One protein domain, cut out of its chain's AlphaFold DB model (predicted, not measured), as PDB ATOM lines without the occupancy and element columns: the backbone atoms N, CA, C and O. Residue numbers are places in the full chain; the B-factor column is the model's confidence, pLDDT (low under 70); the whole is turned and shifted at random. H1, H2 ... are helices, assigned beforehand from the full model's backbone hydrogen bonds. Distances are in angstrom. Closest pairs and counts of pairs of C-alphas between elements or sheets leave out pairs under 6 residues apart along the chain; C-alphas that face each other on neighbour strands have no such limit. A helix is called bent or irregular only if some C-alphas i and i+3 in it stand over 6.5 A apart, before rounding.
ATOM      1  N   LEU A  23     102.748 153.607 142.468       95.19
ATOM      2  CA  LEU A  23     103.809 152.640 142.747       95.19
ATOM      3  C   LEU A  23     105.069 153.337 143.276       95.19
ATOM      4  O   LEU A  23     105.600 152.907 144.292       95.19
ATOM      5  N   LEU A  24     105.504 154.438 142.655       95.38
ATOM      6  CA  LEU A  24     106.665 155.210 143.113       95.38
ATOM      7  C   LEU A  24     106.461 155.798 144.513       95.38
ATOM      8  O   LEU A  24     107.333 155.653 145.363       95.38
ATOM      9  N   VAL A  25     105.307 156.416 144.775       96.25
ATOM     10  CA  VAL A  25     104.969 156.950 146.105       96.25
ATOM     11  C   VAL A  25     104.983 155.836 147.148       96.25
ATOM     12  O   VAL A  25     105.534 156.020 148.229       96.25
ATOM     13  N   LEU A  26     104.433 154.668 146.822       94.94
ATOM     14  CA  LEU A  26     104.430 153.524 147.726       94.94
ATOM     15  C   LEU A  26     105.848 153.026 148.038       94.94
ATOM     16  O   LEU A  26     106.139 152.739 149.194       94.94
ATOM     17  N   GLN A  27     106.738 152.976 147.041       95.38
ATOM     18  CA  GLN A  27     108.145 152.631 147.276       95.38
ATOM     19  C   GLN A  27     108.834 153.660 148.182       95.38
ATOM     20  O   GLN A  27     109.531 153.279 149.115       95.38
ATOM     21  N   LEU A  28     108.590 154.959 147.978       95.44
ATOM     22  CA  LEU A  28     109.132 156.003 148.858       95.44
ATOM     23  C   LEU A  28     108.646 155.850 150.306       95.44
ATOM     24  O   LEU A  28     109.434 156.006 151.234       95.44
ATOM     25  N   LEU A  29     107.369 155.508 150.509       93.69
ATOM     26  CA  LEU A  29     106.837 155.229 151.844       93.69
ATOM     27  C   LEU A  29     107.520 154.018 152.487       93.69
ATOM     28  O   LEU A  29     107.853 154.073 153.665       93.69
ATOM     29  N   PHE A  30     107.772 152.953 151.723       93.56
ATOM     30  CA  PHE A  30     108.482 151.780 152.233       93.56
ATOM     31  C   PHE A  30     109.921 152.096 152.635       93.56
ATOM     32  O   PHE A  30     110.348 151.619 153.679       93.56
ATOM     33  N   ILE A  31     110.631 152.949 151.886       93.25
ATOM     34  CA  ILE A  31     111.971 153.418 152.279       93.25
ATOM     35  C   ILE A  31     111.909 154.117 153.643       93.25
ATOM     36  O   ILE A  31     112.716 153.833 154.520       93.25
ATOM     37  N   ILE A  32     110.929 155.004 153.843       92.75
ATOM     38  CA  ILE A  32     110.764 155.738 155.108       92.75
ATOM     39  C   ILE A  32     110.421 154.783 156.263       92.75
ATOM     40  O   ILE A  32     110.932 154.941 157.371       92.75
ATOM     41  N   PHE A  33     109.554 153.796 156.032       90.50
ATOM     42  CA  PHE A  33     109.184 152.803 157.047       90.50
ATOM     43  C   PHE A  33     110.354 151.896 157.430       90.50
ATOM     44  O   PHE A  33     110.553 151.626 158.613       90.50
ATOM     45  N   ASP A  34     111.151 151.480 156.448       90.19
ATOM     46  CA  ASP A  34     112.338 150.659 156.674       90.19
ATOM     47  C   ASP A  34     113.398 151.413 157.493       90.19
ATOM     48  O   ASP A  34     113.896 150.887 158.487       90.19
ATOM     49  N   ASP A  35     113.666 152.676 157.147       88.94
ATOM     50  CA  ASP A  35     114.633 153.527 157.858       88.94
ATOM     51  C   ASP A  35     114.178 153.866 159.287       88.94
ATOM     52  O   ASP A  35     114.948 153.793 160.243       88.94
ATOM     53  N   SER A  36     112.887 154.157 159.469       85.81
ATOM     54  CA  SER A  36     112.321 154.455 160.793       85.81
ATOM     55  C   SER A  36     112.168 153.225 161.700       85.81
ATOM     56  O   SER A  36     111.733 153.374 162.844       85.81
ATOM     57  N   SER A  37     112.513 152.018 161.220       74.19
ATOM     58  CA  SER A  37     112.256 150.738 161.907       74.19
ATOM     59  C   SER A  37     110.793 150.580 162.352       74.19
ATOM     60  O   SER A  37     110.482 149.849 163.297       74.19
ATOM     61  N   TRP A  38     109.881 151.290 161.687       74.81
ATOM     62  CA  TRP A  38     108.467 151.327 162.018       74.81
ATOM     63  C   TRP A  38     107.685 150.623 160.919       74.81
ATOM     64  O   TRP A  38     107.526 151.141 159.816       74.81
ATOM     65  N   SER A  39     107.158 149.438 161.233       71.56
ATOM     66  CA  SER A  39     106.247 148.732 160.335       71.56
ATOM     67  C   SER A  39     104.795 149.030 160.720       71.56
ATOM     68  O   SER A  39     104.366 148.657 161.817       71.56
ATOM     69  N   PRO A  40     103.987 149.641 159.830       69.06
ATOM     70  CA  PRO A  40     102.538 149.691 160.024       69.06
ATOM     71  C   PRO A  40     101.897 148.303 159.854       69.06
ATOM     72  O   PRO A  40     100.736 148.099 160.215       69.06
ATOM     73  N   PHE A  41     102.639 147.339 159.307       70.62
ATOM     74  CA  PHE A  41     102.200 145.971 159.107       70.62
ATOM     75  C   PHE A  41     102.586 145.153 160.340       70.62
ATOM     76  O   PHE A  41     103.684 144.621 160.443       70.62
ATOM     77  N   GLN A  42     101.676 145.061 161.310       69.81
ATOM     78  CA  GLN A  42     101.825 144.124 162.425       69.81
ATOM     79  C   GLN A  42     101.509 142.708 161.934       69.81
ATOM     80  O   GLN A  42     100.396 142.201 162.121       69.81
ATOM     81  N   VAL A  43     102.461 142.080 161.244       69.50
ATOM     82  CA  VAL A  43     102.321 140.684 160.833       69.50
ATOM     83  C   VAL A  43     102.401 139.820 162.087       69.50
ATOM     84  O   VAL A  43     103.377 139.845 162.829       69.50
ATOM     85  N   LYS A  44     101.317 139.098 162.369       73.12
ATOM     86  CA  LYS A  44     101.271 138.173 163.501       73.12
ATOM     87  C   LYS A  44     102.096 136.933 163.178       73.12
ATOM     88  O   LYS A  44     101.995 136.412 162.065       73.12
ATOM     89  N   GLU A  45     102.815 136.437 164.178       65.88
ATOM     90  CA  GLU A  45     103.506 135.151 164.100       65.88
ATOM     91  C   GLU A  45     102.528 134.030 163.698       65.88
ATOM     92  O   GLU A  45     101.414 133.924 164.226       65.88
ATOM     93  N   GLY A  46     102.925 133.208 162.727       67.62
ATOM     94  CA  GLY A  46     102.146 132.091 162.185       67.62
ATOM     95  C   GLY A  46     101.272 132.425 160.969       67.62
ATOM     96  O   GLY A  46     100.588 131.539 160.447       67.62
ATOM     97  N   VAL A  47     101.283 133.668 160.480       82.25
ATOM     98  CA  VAL A  47     100.518 134.074 159.287       82.25
ATOM     99  C   VAL A  47     101.303 133.761 158.006       82.25
ATOM    100  O   VAL A  47     102.523 133.869 157.948       82.25
ATOM    101  N   ILE A  48     100.594 133.404 156.927       85.69
ATOM    102  CA  ILE A  48     101.181 133.065 155.612       85.69
ATOM    103  C   ILE A  48     102.158 134.142 155.112       85.69
ATOM    104  O   ILE A  48     103.162 133.810 154.489       85.69
ATOM    105  N   ILE A  49     101.870 135.416 155.397       84.69
ATOM    106  CA  ILE A  49     102.694 136.566 155.005       84.69
ATOM    107  C   ILE A  49     104.093 136.475 155.618       84.69
ATOM    108  O   ILE A  49     105.055 136.629 154.877       84.69
ATOM    109  N   GLU A  50     104.210 136.154 156.909       86.25
ATOM    110  CA  GLU A  50     105.497 135.972 157.595       86.25
ATOM    111  C   GLU A  50     106.285 134.820 156.963       86.25
ATOM    112  O   GLU A  50     107.438 134.954 156.560       86.25
ATOM    113  N   ARG A  51     105.633 133.668 156.781       87.56
ATOM    114  CA  ARG A  51     106.299 132.507 156.179       87.56
ATOM    115  C   ARG A  51     106.789 132.803 154.762       87.56
ATOM    116  O   ARG A  51     107.836 132.301 154.355       87.56
ATOM    117  N   LEU A  52     106.016 133.579 154.003       89.00
ATOM    118  CA  LEU A  52     106.351 133.932 152.634       89.00
ATOM    119  C   LEU A  52     107.446 134.999 152.579       89.00
ATOM    120  O   LEU A  52     108.350 134.848 151.767       89.00
ATOM    121  N   SER A  53     107.418 136.017 153.442       89.06
ATOM    122  CA  SER A  53     108.459 137.052 153.503       89.06
ATOM    123  C   SER A  53     109.807 136.490 153.964       89.06
ATOM    124  O   SER A  53     110.846 136.921 153.473       89.06
ATOM    125  N   HIS A  54     109.812 135.446 154.794       90.12
ATOM    126  CA  HIS A  54     111.037 134.755 155.215       90.12
ATOM    127  C   HIS A  54     111.598 133.778 154.165       90.12
ATOM    128  O   HIS A  54     112.650 133.162 154.382       90.12
ATOM    129  N   ALA A  55     110.929 133.608 153.018       92.00
ATOM    130  CA  ALA A  55     111.446 132.777 151.939       92.00
ATOM    131  C   ALA A  55     112.772 133.335 151.399       92.00
ATOM    132  O   ALA A  55     112.986 134.546 151.331       92.00
ATOM    133  N   LYS A  56     113.643 132.436 150.916       92.69
ATOM    134  CA  LYS A  56     114.969 132.784 150.371       92.69
ATOM    135  C   LYS A  56     114.907 133.917 149.339       92.69
ATOM    136  O   LYS A  56     115.794 134.759 149.290       92.69
ATOM    137  N   LEU A  57     113.834 133.962 148.548       92.25
ATOM    138  CA  LEU A  57     113.607 135.001 147.549       92.25
ATOM    139  C   LEU A  57     113.624 136.413 148.156       92.25
ATOM    140  O   LEU A  57     114.346 137.256 147.650       92.25
ATOM    141  N   PHE A  58     112.893 136.661 149.242       93.19
ATOM    142  CA  PHE A  58     112.741 138.006 149.826       93.19
ATOM    143  C   PHE A  58     113.739 138.303 150.948       93.19
ATOM    144  O   PHE A  58     113.836 139.439 151.414       93.19
ATOM    145  N   LYS A  59     114.490 137.280 151.365       90.88
ATOM    146  CA  LYS A  59     115.582 137.395 152.330       90.88
ATOM    147  C   LYS A  59     116.953 137.594 151.679       90.88
ATOM    148  O   LYS A  59     117.809 138.219 152.291       90.88
ATOM    149  N   GLU A  60     117.181 137.050 150.480       92.50
ATOM    150  CA  GLU A  60     118.516 137.043 149.852       92.50
ATOM    151  C   GLU A  60     118.539 137.585 148.419       92.50
ATOM    152  O   GLU A  60     119.491 138.255 148.041       92.50
ATOM    153  N   TRP A  61     117.528 137.278 147.601       93.38
ATOM    154  CA  TRP A  61     117.579 137.573 146.159       93.38
ATOM    155  C   TRP A  61     116.911 138.898 145.788       93.38
ATOM    156  O   TRP A  61     117.345 139.576 144.861       93.38
ATOM    157  N   PHE A  62     115.842 139.254 146.492       93.25
ATOM    158  CA  PHE A  62     115.054 140.455 146.274       93.25
ATOM    159  C   PHE A  62     114.950 141.217 147.592       93.25
ATOM    160  O   PHE A  62     113.984 141.060 148.335       93.25
ATOM    161  N   THR A  63     115.977 142.015 147.885       93.44
ATOM    162  CA  THR A  63     116.128 142.740 149.156       93.44
ATOM    163  C   THR A  63     116.270 144.253 148.960       93.44
ATOM    164  O   THR A  63     117.315 144.813 149.293       93.44
ATOM    165  N   PRO A  64     115.269 144.935 148.373       92.88
ATOM    166  CA  PRO A  64     115.270 146.397 148.307       92.88
ATOM    167  C   PRO A  64     115.193 147.073 149.688       92.88
ATOM    168  O   PRO A  64     115.634 148.210 149.811       92.88
ATOM    169  N   TYR A  65     114.666 146.376 150.699       92.44
ATOM    170  CA  TYR A  65     114.507 146.835 152.079       92.44
ATOM    171  C   TYR A  65     115.127 145.831 153.059       92.44
ATOM    172  O   TYR A  65     115.222 144.629 152.770       92.44
ATOM    173  N   HIS A  66     115.509 146.307 154.244       90.50
ATOM    174  CA  HIS A  66     115.938 145.453 155.354       90.50
ATOM    175  C   HIS A  66     114.775 144.619 155.907       90.50
ATOM    176  O   HIS A  66     114.953 143.457 156.290       90.50
ATOM    177  N   THR A  67     113.570 145.182 155.890       90.12
ATOM    178  CA  THR A  67     112.341 144.525 156.328       90.12
ATOM    179  C   THR A  67     111.811 143.575 155.249       90.12
ATOM    180  O   THR A  67     111.353 143.985 154.181       90.12
ATOM    181  N   GLN A  68     111.809 142.273 155.548       91.25
ATOM    182  CA  GLN A  68     111.440 141.208 154.602       91.25
ATOM    183  C   GLN A  68     109.992 141.309 154.090       91.25
ATOM    184  O   GLN A  68     109.694 140.959 152.948       91.25
ATOM    185  N   GLU A  69     109.070 141.805 154.914       90.12
ATOM    186  CA  GLU A  69     107.668 142.010 154.531       90.12
ATOM    187  C   GLU A  69     107.528 143.072 153.437       90.12
ATOM    188  O   GLU A  69     106.773 142.889 152.481       90.12
ATOM    189  N   LEU A  70     108.312 144.152 153.524       91.88
ATOM    190  CA  LEU A  70     108.337 145.204 152.509       91.88
ATOM    191  C   LEU A  70     108.910 144.681 151.188       91.88
ATOM    192  O   LEU A  70     108.405 145.037 150.120       91.88
ATOM    193  N   ASN A  71     109.891 143.772 151.243       94.19
ATOM    194  CA  ASN A  71     110.415 143.079 150.062       94.19
ATOM    195  C   ASN A  71     109.327 142.252 149.368       94.19
ATOM    196  O   ASN A  71     109.138 142.363 148.153       94.19
ATOM    197  N   LEU A  72     108.567 141.470 150.142       93.56
ATOM    198  CA  LEU A  72     107.442 140.689 149.631       93.56
ATOM    199  C   LEU A  72     106.378 141.586 148.984       93.56
ATOM    200  O   LEU A  72     105.988 141.353 147.837       93.56
ATOM    201  N   PHE A  73     105.917 142.624 149.687       92.44
ATOM    202  CA  PHE A  73     104.899 143.531 149.152       92.44
ATOM    203  C   PHE A  73     105.375 144.240 147.891       92.44
ATOM    204  O   PHE A  73     104.633 144.343 146.916       92.44
ATOM    205  N   THR A  74     106.634 144.664 147.873       95.12
ATOM    206  CA  THR A  74     107.235 145.300 146.703       95.12
ATOM    207  C   THR A  74     107.259 144.371 145.507       95.12
ATOM    208  O   THR A  74     106.895 144.795 144.414       95.12
ATOM    209  N   ALA A  75     107.606 143.100 145.697       95.19
ATOM    210  CA  ALA A  75     107.558 142.129 144.615       95.19
ATOM    211  C   ALA A  75     106.129 141.933 144.087       95.19
ATOM    212  O   ALA A  75     105.923 141.931 142.873       95.19
ATOM    213  N   ILE A  76     105.129 141.833 144.971       94.06
ATOM    214  CA  ILE A  76     103.719 141.704 144.573       94.06
ATOM    215  C   ILE A  76     103.273 142.928 143.768       94.06
ATOM    216  O   ILE A  76     102.712 142.781 142.678       94.06
ATOM    217  N   PHE A  77     103.535 144.140 144.261       94.31
ATOM    218  CA  PHE A  77     103.150 145.365 143.563       94.31
ATOM    219  C   PHE A  77     103.911 145.543 142.252       94.31
ATOM    220  O   PHE A  77     103.308 145.928 141.252       94.31
ATOM    221  N   ALA A  78     105.198 145.204 142.213       95.06
ATOM    222  CA  ALA A  78     105.980 145.236 140.987       95.06
ATOM    223  C   ALA A  78     105.406 144.266 139.948       95.06
ATOM    224  O   ALA A  78     105.130 144.680 138.829       95.06
ATOM    225  N   VAL A  79     105.140 143.007 140.303       95.38
ATOM    226  CA  VAL A  79     104.623 142.006 139.353       95.38
ATOM    227  C   VAL A  79     103.205 142.334 138.874       95.38
ATOM    228  O   VAL A  79     102.868 142.058 137.725       95.38
ATOM    229  N   THR A  80     102.369 142.937 139.718       93.94
ATOM    230  CA  THR A  80     100.962 143.216 139.373       93.94
ATOM    231  C   THR A  80     100.764 144.566 138.685       93.94
ATOM    232  O   THR A  80     100.054 144.651 137.682       93.94
ATOM    233  N   LEU A  81     101.391 145.632 139.190       94.94
ATOM    234  CA  LEU A  81     101.131 147.004 138.748       94.94
ATOM    235  C   LEU A  81     102.108 147.474 137.671       94.94
ATOM    236  O   LEU A  81     101.701 148.217 136.773       94.94
ATOM    237  N   LEU A  82     103.374 147.043 137.721       94.56
ATOM    238  CA  LEU A  82     104.379 147.506 136.764       94.56
ATOM    239  C   LEU A  82     104.044 147.069 135.328       94.56
ATOM    240  O   LEU A  82     104.035 147.939 134.456       94.56
ATOM    241  N   PRO A  83     103.670 145.802 135.037       95.88
ATOM    242  CA  PRO A  83     103.283 145.416 133.682       95.88
ATOM    243  C   PRO A  83     102.059 146.185 133.184       95.88
ATOM    244  O   PRO A  83     102.044 146.640 132.042       95.88
ATOM    245  N   ALA A  84     101.052 146.388 134.038       91.81
ATOM    246  CA  ALA A  84      99.850 147.137 133.678       91.81
ATOM    247  C   ALA A  84     100.176 148.595 133.309       91.81
ATOM    248  O   ALA A  84      99.711 149.096 132.278       91.81
ATOM    249  N   ALA A  85     101.019 149.256 134.107       93.44
ATOM    250  CA  ALA A  85     101.481 150.612 133.836       93.44
ATOM    251  C   ALA A  85     102.315 150.682 132.544       93.44
ATOM    252  O   ALA A  85     102.073 151.551 131.705       93.44
ATOM    253  N   LEU A  86     103.238 149.740 132.335       94.62
ATOM    254  CA  LEU A  86     104.080 149.689 131.137       94.62
ATOM    255  C   LEU A  86     103.262 149.454 129.863       94.62
ATOM    256  O   LEU A  86     103.451 150.168 128.880       94.62
ATOM    257  N   ILE A  87     102.311 148.517 129.877       93.94
ATOM    258  CA  ILE A  87     101.411 148.277 128.738       93.94
ATOM    259  C   ILE A  87     100.625 149.552 128.407       93.94
ATOM    260  O   ILE A  87     100.481 149.908 127.236       93.94
ATOM    261  N   GLY A  88     100.126 150.253 129.428       91.19
ATOM    262  CA  GLY A  88      99.435 151.527 129.245       91.19
ATOM    263  C   GLY A  88     100.335 152.614 128.648       91.19
ATOM    264  O   GLY A  88      99.909 153.307 127.723       91.19
ATOM    265  N   ALA A  89     101.579 152.718 129.117       91.75
ATOM    266  CA  ALA A  89     102.566 153.664 128.604       91.75
ATOM    267  C   ALA A  89     102.926 153.381 127.138       91.75
ATOM    268  O   ALA A  89     102.906 154.289 126.309       91.75
ATOM    269  N   VAL A  90     103.186 152.116 126.792       93.31
ATOM    270  CA  VAL A  90     103.506 151.699 125.417       93.31
ATOM    271  C   VAL A  90     102.340 151.989 124.473       93.31
ATOM    272  O   VAL A  90     102.561 152.542 123.398       93.31
ATOM    273  N   LYS A  91     101.097 151.683 124.874       90.81
ATOM    274  CA  LYS A  91      99.902 152.010 124.075       90.81
ATOM    275  C   LYS A  91      99.765 153.512 123.836       90.81
ATOM    276  O   LYS A  91      99.443 153.925 122.726       90.81
ATOM    277  N   ASP A  92     100.026 154.322 124.860       88.06
ATOM    278  CA  ASP A  92      99.965 155.778 124.748       88.06
ATOM    279  C   ASP A  92     101.032 156.321 123.788       88.06
ATOM    280  O   ASP A  92     100.716 157.111 122.901       88.06
ATOM    281  N   LEU A  93     102.275 155.847 123.914       88.38
ATOM    282  CA  LEU A  93     103.377 156.207 123.021       88.38
ATOM    283  C   LEU A  93     103.107 155.778 121.576       88.38
ATOM    284  O   LEU A  93     103.324 156.567 120.661       88.38
ATOM    285  N   ALA A  94     102.587 154.566 121.371       89.19
ATOM    286  CA  ALA A  94     102.235 154.067 120.046       89.19
ATOM    287  C   ALA A  94     101.104 154.882 119.403       89.19
ATOM    288  O   ALA A  94     101.140 155.109 118.204       89.19
ATOM    289  N   SER A  95     100.130 155.362 120.187       84.25
ATOM    290  CA  SER A  95      99.030 156.201 119.678       84.25
ATOM    291  C   SER A  95      99.436 157.636 119.320       84.25
ATOM    292  O   SER A  95      98.667 158.351 118.684       84.25
ATOM    293  N   ARG A  96     100.617 158.073 119.774       74.38
ATOM    294  CA  ARG A  96     101.195 159.394 119.482       74.38
ATOM    295  C   ARG A  96     102.090 159.392 118.240       74.38
ATOM    296  O   ARG A  96     102.498 160.471 117.818       74.38
ATOM    297  N   LYS A  97     102.434 158.209 117.727       56.88
ATOM    298  CA  LYS A  97     103.227 158.004 116.514       56.88
ATOM    299  C   LYS A  97     102.300 157.843 115.314       56.88
ATOM    300  O   LYS A  97     102.683 158.348 114.240       56.88
TER     301      LYS A  97
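What this domain is: This is residues 23 to 97 of the 97 residues of an uncharacterized protein of Paenibacillus lautus (UniProt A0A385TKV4). One long, bent helix, H4, is the spine of this domain: H1 runs side by side with its first arm, H4a, and two short helices, H2 and H3, cross the beginning of that arm on the side away from H1. Residues 86 to 97, of which 86 to 95 belong to H4, stick out alone from this small helical body and make much of the length. The printed part has 75 residues with four named helices, H1, H2, H3 and H4 in chain order, and no named strand: it is all helix. It is loose, with a radius of gyration of the C-alphas of 15.3 A, and spans 52 by 23 by 20 A.

How they stand to each other: Begin at the hub, H4, residues 68 to 95, which touches three other helices. By its hydrogen bonds it was assigned as one helix, but it is bent: C-alphas 80 and 83 are 6.5 A apart, and its arms H4a, residues 68 to 80, and H4b, residues 83 to 95, stand at a shallow tilt of 34.6 degrees, only just short of steep. Look next at H1, residues 23 to 35: it touches H4a at a shallow tilt of 5 degrees, opposite ways, and their closest C-alphas, of Phe 30 and Leu 70, are 6.6 A apart. H2, residues 48 to 53, touches residues 68 to 72 of H4a alone, about perpendicular at 86 degrees, with the closest C-alphas, of Ser 53 and Glu 69, 5.1 A apart. H3, residues 56 to 61, touches the same residues 68 to 72 alone, about perpendicular at 81 degrees; its closest pair of C-alphas there is Phe 58 and Asn 71, 5.6 A. Of these three pairs of helices that touch, one is at a shallow tilt, and the helix packing is mostly crossed, the lines of the helices standing at large angles to each other, but only just. H2 and H3 are close but not clearly touching, with the C-alphas of Ser 53 and Lys 59 7.2 A apart. H4b touches no helix, and H1 is apart from H2 and H3. In H1, H2, H3, H4a and H4b, every O i to N i+4 pair is within hydrogen-bond range.

Where its parts are: Find C-alpha 68 at (111.440, 141.208, 154.602); from there H4a runs 18.6 A to C-alpha 80. H4b runs 18.2 A from C-alpha 83 to C-alpha 95 at (99.030, 156.201, 119.678). H1 begins at C-alpha 23, (103.809, 152.640, 142.747), and reaches C-alpha 35 after 18.6 A. The short helices measure 8.6 A for H2 and 6.9 A for H3, which is neither bent nor irregular, but only just: C-alphas 58 and 61 are 6.1 A apart.

The domain as a whole: The two C-alphas farthest apart, of Glu 45 and Lys 97, are 52.8 A from each other. Without residues 86 to 97, which stand free, the body spans 34 by 23 by 19 A. The printed part has no cut and ends at the chain's last residue, 97. The link H1 to H2, residues 36 to 47, is long, H2 to H3 is tight, and H3 to H4 is short. The mean pLDDT of the printed part is 88.3; under 70 are residues 40, 42 to 43, 45 to 46 and 97 of this model.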